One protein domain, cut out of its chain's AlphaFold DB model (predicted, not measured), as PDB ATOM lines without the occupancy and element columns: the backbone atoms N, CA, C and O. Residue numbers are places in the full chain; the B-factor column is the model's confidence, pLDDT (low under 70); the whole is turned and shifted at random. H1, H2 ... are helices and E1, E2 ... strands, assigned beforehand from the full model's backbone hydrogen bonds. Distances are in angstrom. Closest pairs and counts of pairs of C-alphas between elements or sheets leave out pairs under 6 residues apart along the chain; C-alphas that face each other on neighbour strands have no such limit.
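Overview. This is residues 8 to 162 of the 273 residues of an uncharacterized protein of Photorhabdus temperata J3 (UniProt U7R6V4). A strongly twisted sheet of five strands fills one end of a long shape, with the hairpin E3 and E4 reaching to its tip; H1 covers the E2 and E1 side of the sheet, and H4, H2 and H3 lead to the other end. The printed part has 155 residues, with four named helices and five named strands in the order E1 H1 E2 H2 H3 H4 E3 E4 E5; the class is mixed, helices and strands. The mixed sheet runs E2 E1 E5 E4 E3. The whole is only just compact, close to loose, with a radius of gyration of the C-alphas of 17.7 A and spans of 63 by 41 by 22 A.

Arrangement. E1, residues 8 to 14, is parallel to E2, residues 42 to 45 (N 43 to O 11, 3.0 A), and to E5, residues 152 to 161 (N 160 to O 12, 2.8 A). E3, residues 130 to 138, E4, residues 141 to 149, and E5 form a meander, each strand the antiparallel neighbour of the one before, with N 134 to O 146 and N 147 to O 154 each 2.8 A. H1, residues 18 to 32, is on one face of the sheet, two layers, 10.0 A high over E2 and E1; E1, H1 and E2 form a strand-helix-strand unit, parallel strands joined through a helix, with a right-handed crossover. With residues 18 to 21 alone, H1 only just touches H4, residues 106 to 119, by 3 pairs of C-alphas within 8 A, the closest Leu 21 and Ser 117, 6.8 A. H4 only just touches H2, residues 84 to 90, by 3 pairs, the closest C-alphas being Tyr 87 and Tyr 112, 6.5 A. H2 and H3, residues 94 to 98, only just touch, by 3 pairs and only at the corner, the closest C-alphas being Leu 88 and Leu 94, 4.6 A. Every O i to N i+4 pair is within hydrogen-bond range in H2 and H3, 9 of 11 in H1 and 9 of 10 in H4.

Along the chain. E1 begins at C-alpha 8 (149.047, 167.009, 134.081) and E5 ends at C-alpha 161 (132.695, 172.483, 135.282). H1 is 21.7 A long, H4 20.2 A, E3 23.1 A and E4 24.2 A; E5, 17.7 A, bends by 111 degrees at residue 157.

Size, cuts and confidence. The C-alphas of Leu 99 and Asn 139, the two farthest apart, are 63.0 A apart. The printed part has no cut; the link from E2 to H2, 38 residues, is long. Residues 32 to 37 stand free, and residues 32 and 34 to 38 are under 70 in pLDDT, against a mean of 91.2 for the printed part.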
ATOM      1  N   PHE A   8     149.245 165.665 133.545       94.19
ATOM      2  CA  PHE A   8     149.047 167.009 134.081       94.19
ATOM      3  C   PHE A   8     148.526 167.974 133.008       94.19
ATOM      4  O   PHE A   8     148.963 167.921 131.858       94.19
ATOM      5  N   THR A   9     147.613 168.865 133.394       94.12
ATOM      6  CA  THR A   9     147.253 170.060 132.620       94.12
ATOM      7  C   THR A   9     146.895 171.208 133.559       94.12
ATOM      8  O   THR A   9     146.258 171.004 134.594       94.12
ATOM      9  N   ASP A  10     147.277 172.430 133.208       93.81
ATOM     10  CA  ASP A  10     147.099 173.594 134.077       93.81
ATOM     11  C   ASP A  10     145.625 173.930 134.295       93.81
ATOM     12  O   ASP A  10     145.236 174.312 135.402       93.81
ATOM     13  N   ILE A  11     144.812 173.782 133.242       95.50
ATOM     14  CA  ILE A  11     143.374 174.044 133.252       95.50
ATOM     15  C   ILE A  11     142.638 172.872 132.602       95.50
ATOM     16  O   ILE A  11     142.745 172.651 131.395       95.50
ATOM     17  N   LEU A  12     141.827 172.167 133.389       97.38
ATOM     18  CA  LEU A  12     140.962 171.096 132.898       97.38
ATOM     19  C   LEU A  12     139.494 171.537 132.924       97.38
ATOM     20  O   LEU A  12     138.987 171.965 133.960       97.38
ATOM     21  N   SER A  13     138.785 171.391 131.805       97.44
ATOM     22  CA  SER A  13     137.329 171.569 131.726       97.44
ATOM     23  C   SER A  13     136.623 170.220 131.628       97.44
ATOM     24  O   SER A  13     136.936 169.407 130.763       97.44
ATOM     25  N   ILE A  14     135.621 169.982 132.470       97.06
ATOM     26  CA  ILE A  14     134.719 168.833 132.338       97.06
ATOM     27  C   ILE A  14     133.511 169.276 131.517       97.06
ATOM     28  O   ILE A  14     132.715 170.098 131.968       97.06
ATOM     29  N   GLY A  15     133.366 168.710 130.325       94.31
ATOM     30  CA  GLY A  15     132.362 169.064 129.331       94.31
ATOM     31  C   GLY A  15     132.919 169.970 128.234       94.31
ATOM     32  O   GLY A  15     133.641 170.937 128.501       94.31
ATOM     33  N   PHE A  16     132.524 169.665 127.000       94.56
ATOM     34  CA  PHE A  16     132.867 170.405 125.788       94.56
ATOM     35  C   PHE A  16     131.616 170.788 124.979       94.56
ATOM     36  O   PHE A  16     131.628 170.872 123.755       94.56
ATOM     37  N   GLY A  17     130.511 171.055 125.683       90.62
ATOM     38  CA  GLY A  17     129.347 171.753 125.126       90.62
ATOM     39  C   GLY A  17     129.623 173.248 124.870       90.62
ATOM     40  O   GLY A  17     130.770 173.686 124.962       90.62
ATOM     41  N   PRO A  18     128.587 174.078 124.622       90.94
ATOM     42  CA  PRO A  18     128.747 175.496 124.268       90.94
ATOM     43  C   PRO A  18     129.697 176.295 125.169       90.94
ATOM     44  O   PRO A  18     130.523 177.051 124.668       90.94
ATOM     45  N   ALA A  19     129.630 176.098 126.490       91.44
ATOM     46  CA  ALA A  19     130.495 176.803 127.437       91.44
ATOM     47  C   ALA A  19     131.974 176.390 127.320       91.44
ATOM     48  O   ALA A  19     132.844 177.252 127.220       91.44
ATOM     49  N   GLY A  20     132.256 175.081 127.297       93.81
ATOM     50  CA  GLY A  20     133.620 174.562 127.150       93.81
ATOM     51  C   GLY A  20     134.225 174.900 125.786       93.81
ATOM     52  O   GLY A  20     135.391 175.283 125.708       93.81
ATOM     53  N   LEU A  21     133.415 174.847 124.725       95.12
ATOM     54  CA  LEU A  21     133.847 175.170 123.368       95.12
ATOM     55  C   LEU A  21     134.148 176.666 123.189       95.12
ATOM     56  O   LEU A  21     135.186 177.019 122.630       95.12
ATOM     57  N   ALA A  22     133.293 177.553 123.715       94.94
ATOM     58  CA  ALA A  22     133.549 178.996 123.712       94.94
ATOM     59  C   ALA A  22     134.840 179.349 124.469       94.94
ATOM     60  O   ALA A  22     135.578 180.246 124.063       94.94
ATOM     61  N   LEU A  23     135.135 178.624 125.552       94.12
ATOM     62  CA  LEU A  23     136.373 178.796 126.300       94.12
ATOM     63  C   LEU A  23     137.603 178.326 125.504       94.12
ATOM     64  O   LEU A  23     138.606 179.035 125.481       94.12
ATOM     65  N   ALA A  24     137.528 177.191 124.806       95.00
ATOM     66  CA  ALA A  24     138.611 176.751 123.922       95.00
ATOM     67  C   ALA A  24     138.895 177.753 122.792       95.00
ATOM     68  O   ALA A  24     140.060 178.005 122.502       95.00
ATOM     69  N   CYS A  25     137.861 178.396 122.231       95.50
ATOM     70  CA  CYS A  25     138.047 179.471 121.249       95.50
ATOM     71  C   CYS A  25     138.929 180.603 121.806       95.50
ATOM     72  O   CYS A  25     139.774 181.129 121.094       95.50
ATOM     73  N   ILE A  26     138.766 180.963 123.087       92.56
ATOM     74  CA  ILE A  26     139.582 182.001 123.737       92.56
ATOM     75  C   ILE A  26     141.045 181.568 123.832       92.56
ATOM     76  O   ILE A  26     141.932 182.369 123.539       92.56
ATOM     77  N   PHE A  27     141.305 180.332 124.266       91.00
ATOM     78  CA  PHE A  27     142.673 179.821 124.380       91.00
ATOM     79  C   PHE A  27     143.365 179.731 123.026       91.00
ATOM     80  O   PHE A  27     144.560 179.999 122.943       91.00
ATOM     81  N   ASP A  28     142.619 179.392 121.979       91.75
ATOM     82  CA  ASP A  28     143.176 179.294 120.643       91.75
ATOM     83  C   ASP A  28     143.427 180.658 119.992       91.75
ATOM     84  O   ASP A  28     144.532 180.911 119.520       91.75
ATOM     85  N   GLU A  29     142.464 181.583 120.064       90.12
ATOM     86  CA  GLU A  29     142.629 182.953 119.551       90.12
ATOM     87  C   GLU A  29     143.851 183.651 120.162       90.12
ATOM     88  O   GLU A  29     144.608 184.322 119.465       90.12
ATOM     89  N   LYS A  30     144.089 183.431 121.456       82.19
ATOM     90  CA  LYS A  30     145.226 183.991 122.190       82.19
ATOM     91  C   LYS A  30     146.587 183.487 121.723       82.19
ATOM     92  O   LYS A  30     147.563 184.201 121.893       82.19
ATOM     93  N   LYS A  31     146.678 182.297 121.120       75.19
ATOM     94  CA  LYS A  31     147.936 181.815 120.519       75.19
ATOM     95  C   LYS A  31     148.293 182.545 119.225       75.19
ATOM     96  O   LYS A  31     149.432 182.467 118.781       75.19
ATOM     97  N   ILE A  32     147.316 183.201 118.601       69.88
ATOM     98  CA  ILE A  32     147.479 183.922 117.336       69.88
ATOM     99  C   ILE A  32     147.920 185.375 117.600       69.88
ATOM    100  O   ILE A  32     148.467 186.025 116.710       69.88
ATOM    101  N   GLU A  33     147.727 185.889 118.821       74.44
ATOM    102  CA  GLU A  33     148.143 187.238 119.208       74.44
ATOM    103  C   GLU A  33     149.674 187.317 119.408       74.44
ATOM    104  O   GLU A  33     150.206 186.620 120.273       74.44
ATOM    105  N   PRO A  34     150.397 188.179 118.659       63.91
ATOM    106  CA  PRO A  34     151.867 188.224 118.664       63.91
ATOM    107  C   PRO A  34     152.502 188.490 120.036       63.91
ATOM    108  O   PRO A  34     153.607 188.023 120.301       63.91
ATOM    109  N   ASP A  35     151.795 189.220 120.901       69.69
ATOM    110  CA  ASP A  35     152.297 189.694 122.196       69.69
ATOM    111  C   ASP A  35     151.765 188.876 123.390       69.69
ATOM    112  O   ASP A  35     152.040 189.206 124.548       69.69
ATOM    113  N   TYR A  36     150.990 187.812 123.147       62.84
ATOM    114  CA  TYR A  36     150.309 187.072 124.209       62.84
ATOM    115  C   TYR A  36     151.033 185.764 124.565       62.84
ATOM    116  O   TYR A  36     150.794 184.706 123.987       62.84
ATOM    117  N   GLN A  37     151.905 185.817 125.577       59.78
ATOM    118  CA  GLN A  37     152.505 184.622 126.182       59.78
ATOM    119  C   GLN A  37     151.574 184.056 127.255       59.78
ATOM    120  O   GLN A  37     151.491 184.563 128.375       59.78
ATOM    121  N   PHE A  38     150.846 183.001 126.909       66.50
ATOM    122  CA  PHE A  38     150.034 182.259 127.860       66.50
ATOM    123  C   PHE A  38     150.478 180.806 127.896       66.50
ATOM    124  O   PHE A  38     150.070 179.997 127.069       66.50
ATOM    125  N   ASP A  39     151.303 180.496 128.892       71.25
ATOM    126  CA  ASP A  39     151.959 179.193 129.032       71.25
ATOM    127  C   ASP A  39     151.075 178.110 129.665       71.25
ATOM    128  O   ASP A  39     151.474 176.950 129.717       71.25
ATOM    129  N   ASN A  40     149.869 178.442 130.148       81.88
ATOM    130  CA  ASN A  40     149.014 177.423 130.756       81.88
ATOM    131  C   ASN A  40     148.354 176.563 129.670       81.88
ATOM    132  O   ASN A  40     147.616 177.062 128.815       81.88
ATOM    133  N   SER A  41     148.546 175.254 129.768       89.00
ATOM    134  CA  SER A  41     147.820 174.258 128.989       89.00
ATOM    135  C   SER A  41     146.328 174.235 129.353       89.00
ATOM    136  O   SER A  41     145.944 174.347 130.520       89.00
ATOM    137  N   PHE A  42     145.474 174.076 128.340       93.75
ATOM    138  CA  PHE A  42     144.033 173.883 128.496       93.75
ATOM    139  C   PHE A  42     143.608 172.581 127.824       93.75
ATOM    140  O   PHE A  42     143.966 172.337 126.669       93.75
ATOM    141  N   LEU A  43     142.802 171.784 128.523       96.81
ATOM    142  CA  LEU A  43     142.197 170.574 127.981       96.81
ATOM    143  C   LEU A  43     140.759 170.415 128.478       96.81
ATOM    144  O   LEU A  43     140.462 170.628 129.651       96.81
ATOM    145  N   ALA A  44     139.868 169.973 127.600       97.31
ATOM    146  CA  ALA A  44     138.515 169.571 127.939       97.31
ATOM    147  C   ALA A  44     138.333 168.050 127.853       97.31
ATOM    148  O   ALA A  44     138.882 167.390 126.970       97.31
ATOM    149  N   LEU A  45     137.519 167.491 128.746       97.19
ATOM    150  CA  LEU A  45     137.077 166.098 128.714       97.19
ATOM    151  C   LEU A  45     135.581 166.058 128.399       97.19
ATOM    152  O   LEU A  45     134.785 166.629 129.144       97.19
ATOM    153  N   GLU A  46     135.190 165.388 127.318       95.50
ATOM    154  CA  GLU A  46     133.791 165.262 126.894       95.50
ATOM    155  C   GLU A  46     133.364 163.796 126.911       95.50
ATOM    156  O   GLU A  46     134.063 162.928 126.392       95.50
ATOM    157  N   LYS A  47     132.198 163.506 127.499       94.50
ATOM    158  CA  LYS A  47     131.660 162.140 127.554       94.50
ATOM    159  C   LYS A  47     131.146 161.680 126.190       94.50
ATOM    160  O   LYS A  47     131.233 160.498 125.872       94.50
ATOM    161  N   ALA A  48     130.587 162.600 125.405       91.12
ATOM    162  CA  ALA A  48     130.099 162.328 124.065       91.12
ATOM    163  C   ALA A  48     131.264 162.085 123.096       91.12
ATOM    164  O   ALA A  48     132.427 162.351 123.396       91.12
ATOM    165  N   ASN A  49     130.942 161.574 121.911       91.44
ATOM    166  CA  ASN A  49     131.895 161.401 120.814       91.44
ATOM    167  C   ASN A  49     132.032 162.654 119.923       91.44
ATOM    168  O   ASN A  49     132.825 162.640 118.988       91.44
ATOM    169  N   SER A  50     131.227 163.694 120.162       88.25
ATOM    170  CA  SER A  50     131.186 164.933 119.379       88.25
ATOM    171  C   SER A  50     130.533 166.074 120.172       88.25
ATOM    172  O   SER A  50     129.826 165.830 121.151       88.25
ATOM    173  N   CYS A  51     130.720 167.317 119.716       84.50
ATOM    174  CA  CYS A  51     130.084 168.525 120.267       84.50
ATOM    175  C   CYS A  51     128.670 168.805 119.737       84.50
ATOM    176  O   CYS A  51     128.208 169.946 119.808       84.50
ATOM    177  N   ALA A  52     127.978 167.803 119.185       79.75
ATOM    178  CA  ALA A  52     126.620 167.984 118.683       79.75
ATOM    179  C   ALA A  52     125.712 168.584 119.774       79.75
ATOM    180  O   ALA A  52     125.646 168.086 120.903       79.75
ATOM    181  N   TRP A  53     125.004 169.667 119.449       73.81
ATOM    182  CA  TRP A  53     124.195 170.388 120.427       73.81
ATOM    183  C   TRP A  53     122.834 169.710 120.601       73.81
ATOM    184  O   TRP A  53     121.992 169.753 119.710       73.81
ATOM    185  N   HIS A  54     122.633 169.066 121.756       74.25
ATOM    186  CA  HIS A  54     121.412 168.326 122.112       74.25
ATOM    187  C   HIS A  54     120.925 167.363 121.010       74.25
ATOM    188  O   HIS A  54     119.792 167.504 120.545       74.25
ATOM    189  N   PRO A  55     121.720 166.346 120.620       74.81
ATOM    190  CA  PRO A  55     121.407 165.482 119.478       74.81
ATOM    191  C   PRO A  55     120.026 164.824 119.585       74.81
ATOM    192  O   PRO A  55     119.325 164.702 118.588       74.81
ATOM    193  N   ASN A  56     119.586 164.501 120.803       75.88
ATOM    194  CA  ASN A  56     118.296 163.861 121.066       75.88
ATOM    195  C   ASN A  56     117.071 164.799 121.013       75.88
ATOM    196  O   ASN A  56     115.947 164.335 121.201       75.88
ATOM    197  N   LEU A  57     117.284 166.097 120.773       75.19
ATOM    198  CA  LEU A  57     116.255 167.135 120.616       75.19
ATOM    199  C   LEU A  57     116.445 167.960 119.326       75.19
ATOM    200  O   LEU A  57     115.876 169.049 119.190       75.19
ATOM    201  N   LEU A  58     117.224 167.445 118.369       78.50
ATOM    202  CA  LEU A  58     117.330 167.989 117.011       78.50
ATOM    203  C   LEU A  58     116.097 167.595 116.187       78.50
ATOM    204  O   LEU A  58     116.166 166.791 115.264       78.50
ATOM    205  N   LEU A  59     114.942 168.139 116.564       76.00
ATOM    206  CA  LEU A  59     113.680 167.925 115.860       76.00
ATOM    207  C   LEU A  59     113.631 168.776 114.587       76.00
ATOM    208  O   LEU A  59     114.089 169.926 114.576       76.00
ATOM    209  N   GLN A  60     113.080 168.221 113.507       70.94
ATOM    210  CA  GLN A  60     112.920 168.953 112.249       70.94
ATOM    211  C   GLN A  60     112.046 170.196 112.445       70.94
ATOM    212  O   GLN A  60     111.084 170.186 113.206       70.94
ATOM    213  N   GLY A  61     112.416 171.291 111.776       70.56
ATOM    214  CA  GLY A  61     111.681 172.556 111.853       70.56
ATOM    215  C   GLY A  61     111.879 173.355 113.147       70.56
ATOM    216  O   GLY A  61     111.164 174.329 113.356       70.56
ATOM    217  N   THR A  62     112.832 172.983 114.010       75.88
ATOM    218  CA  THR A  62     113.158 173.778 115.204       75.88
ATOM    219  C   THR A  62     114.253 174.804 114.918       75.88
ATOM    220  O   THR A  62     115.332 174.469 114.418       75.88
ATOM    221  N   ASP A  63     113.984 176.059 115.276       81.19
ATOM    222  CA  ASP A  63     114.936 177.167 115.190       81.19
ATOM    223  C   ASP A  63     115.555 177.477 116.561       81.19
ATOM    224  O   ASP A  63     115.018 177.132 117.622       81.19
ATOM    225  N   ILE A  64     116.725 178.119 116.549       82.75
ATOM    226  CA  ILE A  64     117.256 178.752 117.759       82.75
ATOM    227  C   ILE A  64     116.444 180.010 118.084       82.75
ATOM    228  O   ILE A  64     115.998 180.739 117.200       82.75
ATOM    229  N   ASN A  65     116.337 180.335 119.370       77.50
ATOM    230  CA  ASN A  65     115.556 181.486 119.837       77.50
ATOM    231  C   ASN A  65     116.397 182.765 120.025       77.50
ATOM    232  O   ASN A  65     116.065 183.611 120.856       77.50
ATOM    233  N   HIS A  66     117.517 182.914 119.314       82.50
ATOM    234  CA  HIS A  66     118.375 184.094 119.429       82.50
ATOM    235  C   HIS A  66     119.011 184.503 118.099       82.50
ATOM    236  O   HIS A  66     119.096 183.727 117.153       82.50
ATOM    237  N   HIS A  67     119.472 185.755 118.039       89.69
ATOM    238  CA  HIS A  67     120.176 186.288 116.877       89.69
ATOM    239  C   HIS A  67     121.502 185.549 116.637       89.69
ATOM    240  O   HIS A  67     122.168 185.146 117.594       89.69
ATOM    241  N   VAL A  68     121.919 185.437 115.373       91.31
ATOM    242  CA  VAL A  68     123.155 184.737 114.974       91.31
ATOM    243  C   VAL A  68     124.432 185.378 115.520       91.31
ATOM    244  O   VAL A  68     125.395 184.678 115.778       91.31
ATOM    245  N   TYR A  69     124.428 186.688 115.784       93.38
ATOM    246  CA  TYR A  69     125.557 187.370 116.441       93.38
ATOM    247  C   TYR A  69     125.707 187.045 117.925       93.38
ATOM    248  O   TYR A  69     126.700 187.428 118.527       93.38
ATOM    249  N   ARG A  70     124.753 186.325 118.523       91.94
ATOM    250  CA  ARG A  70     124.918 185.708 119.844       91.94
ATOM    251  C   ARG A  70     125.495 184.295 119.695       91.94
ATOM    252  O   ARG A  70     124.995 183.362 120.317       91.94
ATOM    253  N   ASP A  71     126.481 184.144 118.812       94.88
ATOM    254  CA  ASP A  71     127.269 182.918 118.684       94.88
ATOM    255  C   ASP A  71     128.314 182.808 119.816       94.88
ATOM    256  O   ASP A  71     128.274 183.565 120.789       94.88
ATOM    257  N   LEU A  72     129.230 181.840 119.714       94.88
ATOM    258  CA  LEU A  72     130.220 181.549 120.756       94.88
ATOM    259  C   LEU A  72     131.248 182.670 120.979       94.88
ATOM    260  O   LEU A  72     131.856 182.730 122.049       94.88
ATOM    261  N   VAL A  73     131.495 183.513 119.975       96.75
ATOM    262  CA  VAL A  73     132.687 184.374 119.933       96.75
ATOM    263  C   VAL A  73     132.392 185.813 119.541       96.75
ATOM    264  O   VAL A  73     132.989 186.713 120.119       96.75
ATOM    265  N   THR A  74     131.446 186.055 118.636       96.25
ATOM    266  CA  THR A  74     131.144 187.362 118.044       96.25
ATOM    267  C   THR A  74     130.872 188.449 119.085       96.25
ATOM    268  O   THR A  74     131.438 189.531 118.937       96.25
ATOM    269  N   PRO A  75     130.104 188.218 120.172       92.88
ATOM    270  CA  PRO A  75     129.898 189.251 121.192       92.88
ATOM    271  C   PRO A  75     131.185 189.712 121.892       92.88
ATOM    272  O   PRO A  75     131.218 190.810 122.438       92.88
ATOM    273  N   ARG A  76     132.224 188.868 121.909       92.50
ATOM    274  CA  ARG A  76     133.528 189.141 122.530       92.50
ATOM    275  C   ARG A  76     134.553 189.628 121.506       92.50
ATOM    276  O   ARG A  76     135.272 190.581 121.774       92.50
ATOM    277  N   ASN A  77     134.638 188.948 120.368       93.25
ATOM    278  CA  ASN A  77     135.583 189.199 119.291       93.25
ATOM    279  C   ASN A  77     134.903 188.930 117.931       93.25
ATOM    280  O   ASN A  77     134.914 187.791 117.453       93.25
ATOM    281  N   PRO A  78     134.333 189.958 117.275       94.81
ATOM    282  CA  PRO A  78     133.713 189.819 115.955       94.81
ATOM    283  C   PRO A  78     134.672 189.380 114.838       94.81
ATOM    284  O   PRO A  78     134.212 188.946 113.786       94.81
ATOM    285  N   GLN A  79     135.989 189.501 115.042       93.50
ATOM    286  CA  GLN A  79     137.009 189.073 114.077       93.50
ATOM    287  C   GLN A  79     137.432 187.612 114.270       93.50
ATOM    288  O   GLN A  79     138.257 187.108 113.509       93.50
ATOM    289  N   SER A  80     136.880 186.921 115.273       95.50
ATOM    290  CA  SER A  80     137.230 185.536 115.560       95.50
ATOM    291  C   SER A  80     137.011 184.630 114.336       95.50
ATOM    292  O   SER A  80     135.938 184.680 113.708       95.50
ATOM    293  N   PRO A  81     137.975 183.737 114.025       95.69
ATOM    294  CA  PRO A  81     137.824 182.758 112.954       95.69
ATOM    295  C   PRO A  81     136.717 181.736 113.251       95.69
ATOM    296  O   PRO A  81     136.303 181.020 112.344       95.69
ATOM    297  N   TYR A  82     136.216 181.691 114.490       97.62
ATOM    298  CA  TYR A  82     135.174 180.780 114.962       97.62
ATOM    299  C   TYR A  82     133.760 181.377 114.909       97.62
ATOM    300  O   TYR A  82     132.811 180.757 115.392       97.62
ATOM    301  N   SER A  83     133.588 182.583 114.355       97.69
ATOM    302  CA  SER A  83     132.269 183.223 114.252       97.69
ATOM    303  C   SER A  83     131.325 182.460 113.318       97.69
ATOM    304  O   SER A  83     131.744 181.806 112.357       97.69
ATOM    305  N   PHE A  84     130.017 182.588 113.548       97.62
ATOM    306  CA  PHE A  84     128.994 181.988 112.686       97.62
ATOM    307  C   PHE A  84     129.080 182.523 111.246       97.62
ATOM    308  O   PHE A  84     128.811 181.805 110.284       97.62
ATOM    309  N   ALA A  85     129.525 183.773 111.075       97.62
ATOM    310  CA  ALA A  85     129.790 184.356 109.762       97.62
ATOM    311  C   ALA A  85     130.927 183.628 109.021       97.62
ATOM    312  O   ALA A  85     130.792 183.344 107.829       97.62
ATOM    313  N   MET A  86     132.015 183.283 109.720       97.88
ATOM    314  CA  MET A  86     133.126 182.516 109.145       97.88
ATOM    315  C   MET A  86     132.708 181.092 108.779       97.88
ATOM    316  O   MET A  86     133.023 180.639 107.678       97.88
ATOM    317  N   TYR A  87     131.910 180.441 109.626       98.19
ATOM    318  CA  TYR A  87     131.273 179.158 109.315       98.19
ATOM    319  C   TYR A  87     130.449 179.221 108.019       98.19
ATOM    320  O   TYR A  87     130.664 178.444 107.086       98.19
ATOM    321  N   LEU A  88     129.538 180.194 107.912       97.88
ATOM    322  CA  LEU A  88     128.702 180.358 106.724       97.88
ATOM    323  C   LEU A  88     129.522 180.683 105.471       97.88
ATOM    324  O   LEU A  88     129.163 180.247 104.373       97.88
ATOM    325  N   LYS A  89     130.598 181.465 105.613       97.88
ATOM    326  CA  LYS A  89     131.521 181.778 104.517       97.88
ATOM    327  C   LYS A  89     132.222 180.517 104.022       97.88
ATOM    328  O   LYS A  89     132.199 180.263 102.823       97.88
ATOM    329  N   GLU A  90     132.783 179.711 104.919       97.94
ATOM    330  CA  GLU A  90     133.486 178.469 104.571       97.94
ATOM    331  C   GLU A  90     132.556 177.434 103.921       97.94
ATOM    332  O   GLU A  90     132.935 176.756 102.969       97.94
ATOM    333  N   LYS A  91     131.290 177.379 104.352       97.31
ATOM    334  CA  LYS A  91     130.257 176.531 103.737       97.31
ATOM    335  C   LYS A  91     129.664 177.114 102.442       97.31
ATOM    336  O   LYS A  91     128.745 176.511 101.891       97.31
ATOM    337  N   ASN A  92     130.131 178.269 101.950       97.31
ATOM    338  CA  ASN A  92     129.579 178.985 100.786       97.31
ATOM    339  C   ASN A  92     128.072 179.296 100.901       97.31
ATOM    340  O   ASN A  92     127.312 179.237  99.929       97.31
ATOM    341  N   ARG A  93     127.613 179.615 102.116       96.38
ATOM    342  CA  ARG A  93     126.197 179.846 102.439       96.38
ATOM    343  C   ARG A  93     125.899 181.224 103.015       96.38
ATOM    344  O   ARG A  93     124.726 181.520 103.189       96.38
ATOM    345  N   LEU A  94     126.894 182.086 103.230       96.44
ATOM    346  CA  LEU A  94     126.706 183.407 103.851       96.44
ATOM    347  C   LEU A  94     125.582 184.238 103.207       96.44
ATOM    348  O   LEU A  94     124.649 184.642 103.897       96.44
ATOM    349  N   PHE A  95     125.614 184.426 101.886       95.88
ATOM    350  CA  PHE A  95     124.568 185.182 101.186       95.88
ATOM    351  C   PHE A  95     123.214 184.459 101.206       95.88
ATOM    352  O   PHE A  95     122.186 185.060 101.506       95.88
ATOM    353  N   LYS A  96     123.212 183.141 100.952       95.00
ATOM    354  CA  LYS A  96     121.993 182.312 100.962       95.00
ATOM    355  C   LYS A  96     121.302 182.322 102.325       95.00
ATOM    356  O   LYS A  96     120.081 182.341 102.380       95.00
ATOM    357  N   PHE A  97     122.076 182.317 103.407       95.69
ATOM    358  CA  PHE A  97     121.565 182.411 104.767       95.69
ATOM    359  C   PHE A  97     120.903 183.771 105.014       95.69
ATOM    360  O   PHE A  97     119.797 183.817 105.541       95.69
ATOM    361  N   GLY A  98     121.519 184.867 104.554       92.62
ATOM    362  CA  GLY A  98     120.938 186.211 104.652       92.62
ATOM    363  C   GLY A  98     119.571 186.352 103.968       92.62
ATOM    364  O   GLY A  98     118.725 187.104 104.444       92.62
ATOM    365  N   LEU A  99     119.319 185.583 102.904       94.50
ATOM    366  CA  LEU A  99     118.028 185.567 102.207       94.50
ATOM    367  C   LEU A  99     116.912 184.827 102.965       94.50
ATOM    368  O   LEU A  99     115.748 184.983 102.607       94.50
ATOM    369  N   LEU A 100     117.225 184.021 103.988       91.38
ATOM    370  CA  LEU A 100     116.216 183.226 104.699       91.38
ATOM    371  C   LEU A 100     115.253 184.082 105.534       91.38
ATOM    372  O   LEU A 100     114.135 183.643 105.791       91.38
ATOM    373  N   GLY A 101     115.686 185.258 106.003       87.25
ATOM    374  CA  GLY A 101     114.860 186.153 106.825       87.25
ATOM    375  C   GLY A 101     114.417 185.574 108.179       87.25
ATOM    376  O   GLY A 101     113.522 186.127 108.812       87.25
ATOM    377  N   ARG A 102     115.025 184.469 108.629       85.38
ATOM    378  CA  ARG A 102     114.709 183.762 109.883       85.38
ATOM    379  C   ARG A 102     115.986 183.369 110.645       85.38
ATOM    380  O   ARG A 102     117.066 183.395 110.050       85.38
ATOM    381  N   PRO A 103     115.895 183.012 111.942       88.69
ATOM    382  CA  PRO A 103     117.029 182.479 112.697       88.69
ATOM    383  C   PRO A 103     117.590 181.186 112.086       88.69
ATOM    384  O   PRO A 103     116.934 180.520 111.283       88.69
ATOM    385  N   ALA A 104     118.804 180.810 112.493       91.06
ATOM    386  CA  ALA A 104     119.368 179.518 112.112       91.06
ATOM    387  C   ALA A 104     118.564 178.367 112.736       91.06
ATOM    388  O   ALA A 104     118.068 178.468 113.864       91.06
ATOM    389  N   SER A 105     118.469 177.252 112.012       90.88
ATOM    390  CA  SER A 105     117.843 176.047 112.564       90.88
ATOM    391  C   SER A 105     118.728 175.429 113.646       90.88
ATOM    392  O   SER A 105     119.946 175.624 113.651       90.88
ATOM    393  N   ARG A 106     118.159 174.615 114.541       88.62
ATOM    394  CA  ARG A 106     118.962 173.849 115.510       88.62
ATOM    395  C   ARG A 106     119.948 172.902 114.833       88.62
ATOM    396  O   ARG A 106     121.050 172.719 115.341       88.62
ATOM    397  N   PHE A 107     119.579 172.342 113.680       89.62
ATOM    398  CA  PHE A 107     120.486 171.529 112.866       89.62
ATOM    399  C   PHE A 107     121.697 172.328 112.398       89.62
ATOM    400  O   PHE A 107     122.825 171.875 112.551       89.62
ATOM    401  N   GLU A 108     121.473 173.528 111.866       92.81
ATOM    402  CA  GLU A 108     122.551 174.397 111.402       92.81
ATOM    403  C   GLU A 108     123.416 174.900 112.558       92.81
ATOM    404  O   GLU A 108     124.634 174.973 112.432       92.81
ATOM    405  N   TRP A 109     122.811 175.173 113.714       92.56
ATOM    406  CA  TRP A 109     123.560 175.536 114.913       92.56
ATOM    407  C   TRP A 109     124.397 174.375 115.459       92.56
ATOM    408  O   TRP A 109     125.530 174.575 115.885       92.56
ATOM    409  N   SER A 110     123.870 173.149 115.411       92.19
ATOM    410  CA  SER A 110     124.621 171.942 115.766       92.19
ATOM    411  C   SER A 110     125.774 171.686 114.785       92.19
ATOM    412  O   SER A 110     126.880 171.386 115.225       92.19
ATOM    413  N   ASP A 111     125.566 171.881 113.476       94.50
ATOM    414  CA  ASP A 111     126.642 171.791 112.471       94.50
ATOM    415  C   ASP A 111     127.712 172.868 112.688       94.50
ATOM    416  O   ASP A 111     128.900 172.568 112.625       94.50
ATOM    417  N   TYR A 112     127.314 174.100 113.025       96.31
ATOM    418  CA  TYR A 112     128.242 175.160 113.425       96.31
ATOM    419  C   TYR A 112     129.088 174.756 114.640       96.31
ATOM    420  O   TYR A 112     130.308 174.903 114.609       96.31
ATOM    421  N   MET A 113     128.475 174.193 115.684       94.94
ATOM    422  CA  MET A 113     129.190 173.712 116.873       94.94
ATOM    423  C   MET A 113     130.204 172.619 116.551       94.94
ATOM    424  O   MET A 113     131.338 172.676 117.023       94.94
ATOM    425  N   ILE A 114     129.808 171.646 115.728       95.00
ATOM    426  CA  ILE A 114     130.696 170.576 115.261       95.00
ATOM    427  C   ILE A 114     131.841 171.161 114.428       95.00
ATOM    428  O   ILE A 114     132.995 170.780 114.606       95.00
ATOM    429  N   TRP A 115     131.548 172.121 113.550       97.38
ATOM    430  CA  TRP A 115     132.556 172.790 112.731       97.38
ATOM    431  C   TRP A 115     133.579 173.555 113.580       97.38
ATOM    432  O   TRP A 115     134.778 173.453 113.324       97.38
ATOM    433  N   VAL A 116     133.146 174.271 114.626       97.56
ATOM    434  CA  VAL A 116     134.073 174.924 115.567       97.56
ATOM    435  C   VAL A 116     134.889 173.873 116.326       97.56
ATOM    436  O   VAL A 116     136.104 174.012 116.447       97.56
ATOM    437  N   SER A 117     134.257 172.795 116.803       95.88
ATOM    438  CA  SER A 117     134.952 171.770 117.591       95.88
ATOM    439  C   SER A 117     136.004 171.002 116.795       95.88
ATOM    440  O   SER A 117     137.027 170.640 117.364       95.88
ATOM    441  N   GLN A 118     135.788 170.787 115.494       95.38
ATOM    442  CA  GLN A 118     136.767 170.171 114.587       95.38
ATOM    443  C   GLN A 118     138.048 171.007 114.453       95.38
ATOM    444  O   GLN A 118     139.148 170.475 114.343       95.38
ATOM    445  N   LYS A 119     137.938 172.337 114.516       95.75
ATOM    446  CA  LYS A 119     139.114 173.224 114.491       95.75
ATOM    447  C   LYS A 119     139.861 173.269 115.822       95.75
ATOM    448  O   LYS A 119     141.004 173.706 115.866       95.75
ATOM    449  N   LEU A 120     139.221 172.807 116.895       95.94
ATOM    450  CA  LEU A 120     139.728 172.832 118.264       95.94
ATOM    451  C   LEU A 120     139.996 171.419 118.806       95.94
ATOM    452  O   LEU A 120     140.030 171.222 120.020       95.94
ATOM    453  N   GLU A 121     140.211 170.434 117.928       94.75
ATOM    454  CA  GLU A 121     140.420 169.024 118.296       94.75
ATOM    455  C   GLU A 121     141.579 168.821 119.282       94.75
ATOM    456  O   GLU A 121     141.506 167.953 120.148       94.75
ATOM    457  N   SER A 122     142.617 169.663 119.233       94.56
ATOM    458  CA  SER A 122     143.741 169.603 120.178       94.56
ATOM    459  C   SER A 122     143.371 169.970 121.620       94.56
ATOM    460  O   SER A 122     144.148 169.692 122.531       94.56
ATOM    461  N   TYR A 123     142.221 170.612 121.844       95.69
ATOM    462  CA  TYR A 123     141.772 171.072 123.161       95.69
ATOM    463  C   TYR A 123     140.765 170.131 123.819       95.69
ATOM    464  O   TYR A 123     140.267 170.455 124.897       95.69
ATOM    465  N   VAL A 124     140.443 168.984 123.218       96.50
ATOM    466  CA  VAL A 124     139.424 168.074 123.750       96.50
ATOM    467  C   VAL A 124     139.823 166.609 123.634       96.50
ATOM    468  O   VAL A 124     140.395 166.163 122.645       96.50
ATOM    469  N   GLN A 125     139.465 165.826 124.650       96.62
ATOM    470  CA  GLN A 125     139.387 164.373 124.558       96.62
ATOM    471  C   GLN A 125     137.939 163.920 124.727       96.62
ATOM    472  O   GLN A 125     137.347 164.055 125.801       96.62
ATOM    473  N   TYR A 126     137.384 163.373 123.649       96.00
ATOM    474  CA  TYR A 126     136.056 162.767 123.624       96.00
ATOM    475  C   TYR A 126     136.048 161.381 124.274       96.00
ATOM    476  O   TYR A 126     137.097 160.768 124.487       96.00
ATOM    477  N   GLN A 127     134.846 160.874 124.564       95.25
ATOM    478  CA  GLN A 127     134.625 159.595 125.250       95.25
ATOM    479  C   GLN A 127     135.333 159.504 126.615       95.25
ATOM    480  O   GLN A 127     135.716 158.431 127.080       95.25
ATOM    481  N   LYS A 128     135.502 160.647 127.284       96.44
ATOM    482  CA  LYS A 128     136.061 160.762 128.632       96.44
ATOM    483  C   LYS A 128     134.945 161.069 129.618       96.44
ATOM    484  O   LYS A 128     134.699 162.215 129.984       96.44
ATOM    485  N   ASN A 129     134.246 160.016 130.043       96.06
ATOM    486  CA  ASN A 129     133.228 160.124 131.082       96.06
ATOM    487  C   ASN A 129     133.889 160.259 132.460       96.06
ATOM    488  O   ASN A 129     134.350 159.275 133.037       96.06
ATOM    489  N   VAL A 130     133.956 161.488 132.970       96.69
ATOM    490  CA  VAL A 130     134.468 161.771 134.314       96.69
ATOM    491  C   VAL A 130     133.464 161.293 135.357       96.69
ATOM    492  O   VAL A 130     132.294 161.671 135.315       96.69
ATOM    493  N   THR A 131     133.931 160.489 136.309       96.69
ATOM    494  CA  THR A 131     133.100 159.934 137.388       96.69
ATOM    495  C   THR A 131     133.550 160.379 138.773       96.69
ATOM    496  O   THR A 131     132.730 160.386 139.688       96.69
ATOM    497  N   HIS A 132     134.813 160.787 138.935       97.00
ATOM    498  CA  HIS A 132     135.366 161.187 140.226       97.00
ATOM    499  C   HIS A 132     136.212 162.455 140.110       97.00
ATOM    500  O   HIS A 132     136.933 162.667 139.133       97.00
ATOM    501  N   ILE A 133     136.126 163.286 141.148       97.69
ATOM    502  CA  ILE A 133     137.005 164.429 141.387       97.69
ATOM    503  C   ILE A 133     137.481 164.306 142.832       97.69
ATOM    504  O   ILE A 133     136.666 164.340 143.755       97.69
ATOM    505  N   SER A 134     138.788 164.168 143.020       97.25
ATOM    506  CA  SER A 134     139.424 164.007 144.327       97.25
ATOM    507  C   SER A 134     140.401 165.155 144.584       97.25
ATOM    508  O   SER A 134     141.097 165.577 143.658       97.25
ATOM    509  N   PRO A 135     140.494 165.679 145.818       97.06
ATOM    510  CA  PRO A 135     141.480 166.701 146.140       97.06
ATOM    511  C   PRO A 135     142.894 166.112 146.112       97.06
ATOM    512  O   PRO A 135     143.130 165.020 146.629       97.06
ATOM    513  N   VAL A 136     143.848 166.857 145.556       96.06
ATOM    514  CA  VAL A 136     145.283 166.579 145.694       96.06
ATOM    515  C   VAL A 136     145.802 167.430 146.843       96.06
ATOM    516  O   VAL A 136     145.726 168.658 146.796       96.06
ATOM    517  N   ILE A 137     146.280 166.772 147.901       95.44
ATOM    518  CA  ILE A 137     146.730 167.429 149.131       95.44
ATOM    519  C   ILE A 137     148.252 167.353 149.229       95.44
ATOM    520  O   ILE A 137     148.819 166.263 149.250       95.44
ATOM    521  N   ASN A 138     148.893 168.510 149.370       92.56
ATOM    522  CA  ASN A 138     150.327 168.644 149.588       92.56
ATOM    523  C   ASN A 138     150.561 169.500 150.837       92.56
ATOM    524  O   ASN A 138     149.939 170.545 151.001       92.56
ATOM    525  N   ASN A 139     151.394 169.043 151.774       93.44
ATOM    526  CA  ASN A 139     151.633 169.733 153.054       93.44
ATOM    527  C   ASN A 139     150.350 170.146 153.812       93.44
ATOM    528  O   ASN A 139     150.293 171.214 154.418       93.44
ATOM    529  N   LYS A 140     149.315 169.289 153.797       93.62
ATOM    530  CA  LYS A 140     147.975 169.540 154.380       93.62
ATOM    531  C   LYS A 140     147.186 170.686 153.723       93.62
ATOM    532  O   LYS A 140     146.167 171.104 154.268       93.62
ATOM    533  N   LEU A 141     147.618 171.164 152.560       94.69
ATOM    534  CA  LEU A 141     146.940 172.182 151.762       94.69
ATOM    535  C   LEU A 141     146.417 171.573 150.458       94.69
ATOM    536  O   LEU A 141     146.987 170.616 149.936       94.69
ATOM    537  N   LEU A 142     145.314 172.123 149.948       94.06
ATOM    538  CA  LEU A 142     144.790 171.771 148.630       94.06
ATOM    539  C   LEU A 142     145.708 172.360 147.556       94.06
ATOM    540  O   LEU A 142     145.812 173.579 147.449       94.06
ATOM    541  N   ASP A 143     146.342 171.488 146.779       93.62
ATOM    542  CA  ASP A 143     147.307 171.850 145.731       93.62
ATOM    543  C   ASP A 143     146.704 171.689 144.323       93.62
ATOM    544  O   ASP A 143     147.128 172.323 143.362       93.62
ATOM    545  N   GLY A 144     145.650 170.877 144.195       95.69
ATOM    546  CA  GLY A 144     144.942 170.683 142.934       95.69
ATOM    547  C   GLY A 144     143.845 169.630 143.020       95.69
ATOM    548  O   GLY A 144     143.366 169.273 144.100       95.69
ATOM    549  N   PHE A 145     143.457 169.112 141.861       97.94
ATOM    550  CA  PHE A 145     142.396 168.127 141.699       97.94
ATOM    551  C   PHE A 145     142.882 166.967 140.832       97.94
ATOM    552  O   PHE A 145     143.442 167.193 139.761       97.94
ATOM    553  N   SER A 146     142.622 165.736 141.275       97.50
ATOM    554  CA  SER A 146     142.669 164.545 140.429       97.50
ATOM    555  C   SER A 146     141.271 164.303 139.871       97.50
ATOM    556  O   SER A 146     140.290 164.240 140.616       97.50
ATOM    557  N   VAL A 147     141.176 164.213 138.551       97.88
ATOM    558  CA  VAL A 147     139.944 164.013 137.793       97.88
ATOM    559  C   VAL A 147     140.065 162.706 137.036       97.88
ATOM    560  O   VAL A 147     140.958 162.543 136.200       97.88
ATOM    561  N   SER A 148     139.162 161.769 137.307       97.25
ATOM    562  CA  SER A 148     139.270 160.412 136.780       97.25
ATOM    563  C   SER A 148     137.946 159.841 136.293       97.25
ATOM    564  O   SER A 148     136.843 160.300 136.617       97.25
ATOM    565  N   GLY A 149     138.090 158.824 135.453       96.38
ATOM    566  CA  GLY A 149     137.014 158.035 134.883       96.38
ATOM    567  C   GLY A 149     137.545 156.677 134.446       96.38
ATOM    568  O   GLY A 149     138.639 156.262 134.834       96.38
ATOM    569  N   GLU A 150     136.775 155.967 133.633       94.44
ATOM    570  CA  GLU A 150     137.176 154.644 133.164       94.44
ATOM    571  C   GLU A 150     138.456 154.720 132.313       94.44
ATOM    572  O   GLU A 150     138.476 155.298 131.225       94.44
ATOM    573  N   GLY A 151     139.553 154.158 132.831       93.25
ATOM    574  CA  GLY A 151     140.826 154.052 132.114       93.25
ATOM    575  C   GLY A 151     141.597 155.366 131.929       93.25
ATOM    576  O   GLY A 151     142.477 155.424 131.068       93.25
ATOM    577  N   PHE A 152     141.295 156.427 132.687       95.62
ATOM    578  CA  PHE A 152     142.074 157.669 132.639       95.62
ATOM    579  C   PHE A 152     142.094 158.429 133.970       95.62
ATOM    580  O   PHE A 152     141.152 158.368 134.760       95.62
ATOM    581  N   GLU A 153     143.153 159.214 134.163       96.81
ATOM    582  CA  GLU A 153     143.312 160.149 135.275       96.81
ATOM    583  C   GLU A 153     144.104 161.382 134.810       96.81
ATOM    584  O   GLU A 153     145.126 161.256 134.124       96.81
ATOM    585  N   PHE A 154     143.621 162.567 135.185       97.44
ATOM    586  CA  PHE A 154     144.280 163.851 134.972       97.44
ATOM    587  C   PHE A 154     144.448 164.585 136.295       97.44
ATOM    588  O   PHE A 154     143.548 164.566 137.129       97.44
ATOM    589  N   VAL A 155     145.566 165.286 136.455       97.12
ATOM    590  CA  VAL A 155     145.780 166.218 137.566       97.12
ATOM    591  C   VAL A 155     145.771 167.639 137.026       97.12
ATOM    592  O   VAL A 155     146.366 167.919 135.984       97.12
ATOM    593  N   THR A 156     145.084 168.535 137.729       97.12
ATOM    594  CA  THR A 156     145.015 169.948 137.365       97.12
ATOM    595  C   THR A 156     145.002 170.863 138.578       97.12
ATOM    596  O   THR A 156     144.478 170.506 139.635       97.12
ATOM    597  N   ASN A 157     145.504 172.081 138.396       93.62
ATOM    598  CA  ASN A 157     145.455 173.124 139.419       93.62
ATOM    599  C   ASN A 157     144.162 173.946 139.315       93.62
ATOM    600  O   ASN A 157     143.731 174.564 140.289       93.62
ATOM    601  N   LYS A 158     143.526 173.970 138.134       95.31
ATOM    602  CA  LYS A 158     142.321 174.763 137.859       95.31
ATOM    603  C   LYS A 158     141.285 173.892 137.160       95.31
ATOM    604  O   LYS A 158     141.441 173.521 136.000       95.31
ATOM    605  N   LEU A 159     140.198 173.609 137.867       96.62
ATOM    606  CA  LEU A 159     139.099 172.801 137.355       96.62
ATOM    607  C   LEU A 159     137.904 173.676 136.962       96.62
ATOM    608  O   LEU A 159     137.450 174.509 137.746       96.62
ATOM    609  N   ILE A 160     137.368 173.454 135.763       96.81
ATOM    610  CA  ILE A 160     136.171 174.116 135.238       96.81
ATOM    611  C   ILE A 160     135.079 173.067 135.019       96.81
ATOM    612  O   ILE A 160     135.316 172.025 134.411       96.81
ATOM    613  N   LEU A 161     133.861 173.344 135.493       95.00
ATOM    614  CA  LEU A 161     132.695 172.483 135.282       95.00
ATOM    615  C   LEU A 161     131.775 173.106 134.227       95.00
ATOM    616  O   LEU A 161     131.057 174.065 134.503       95.00
ATOM    617  N   SER A 162     131.794 172.531 133.025       90.19
ATOM    618  CA  SER A 162     131.052 172.979 131.837       90.19
ATOM    619  C   SER A 162     130.106 171.896 131.294       90.19
ATOM    620  O   SER A 162     129.690 171.946 130.137       90.19
TER     621      SER A 162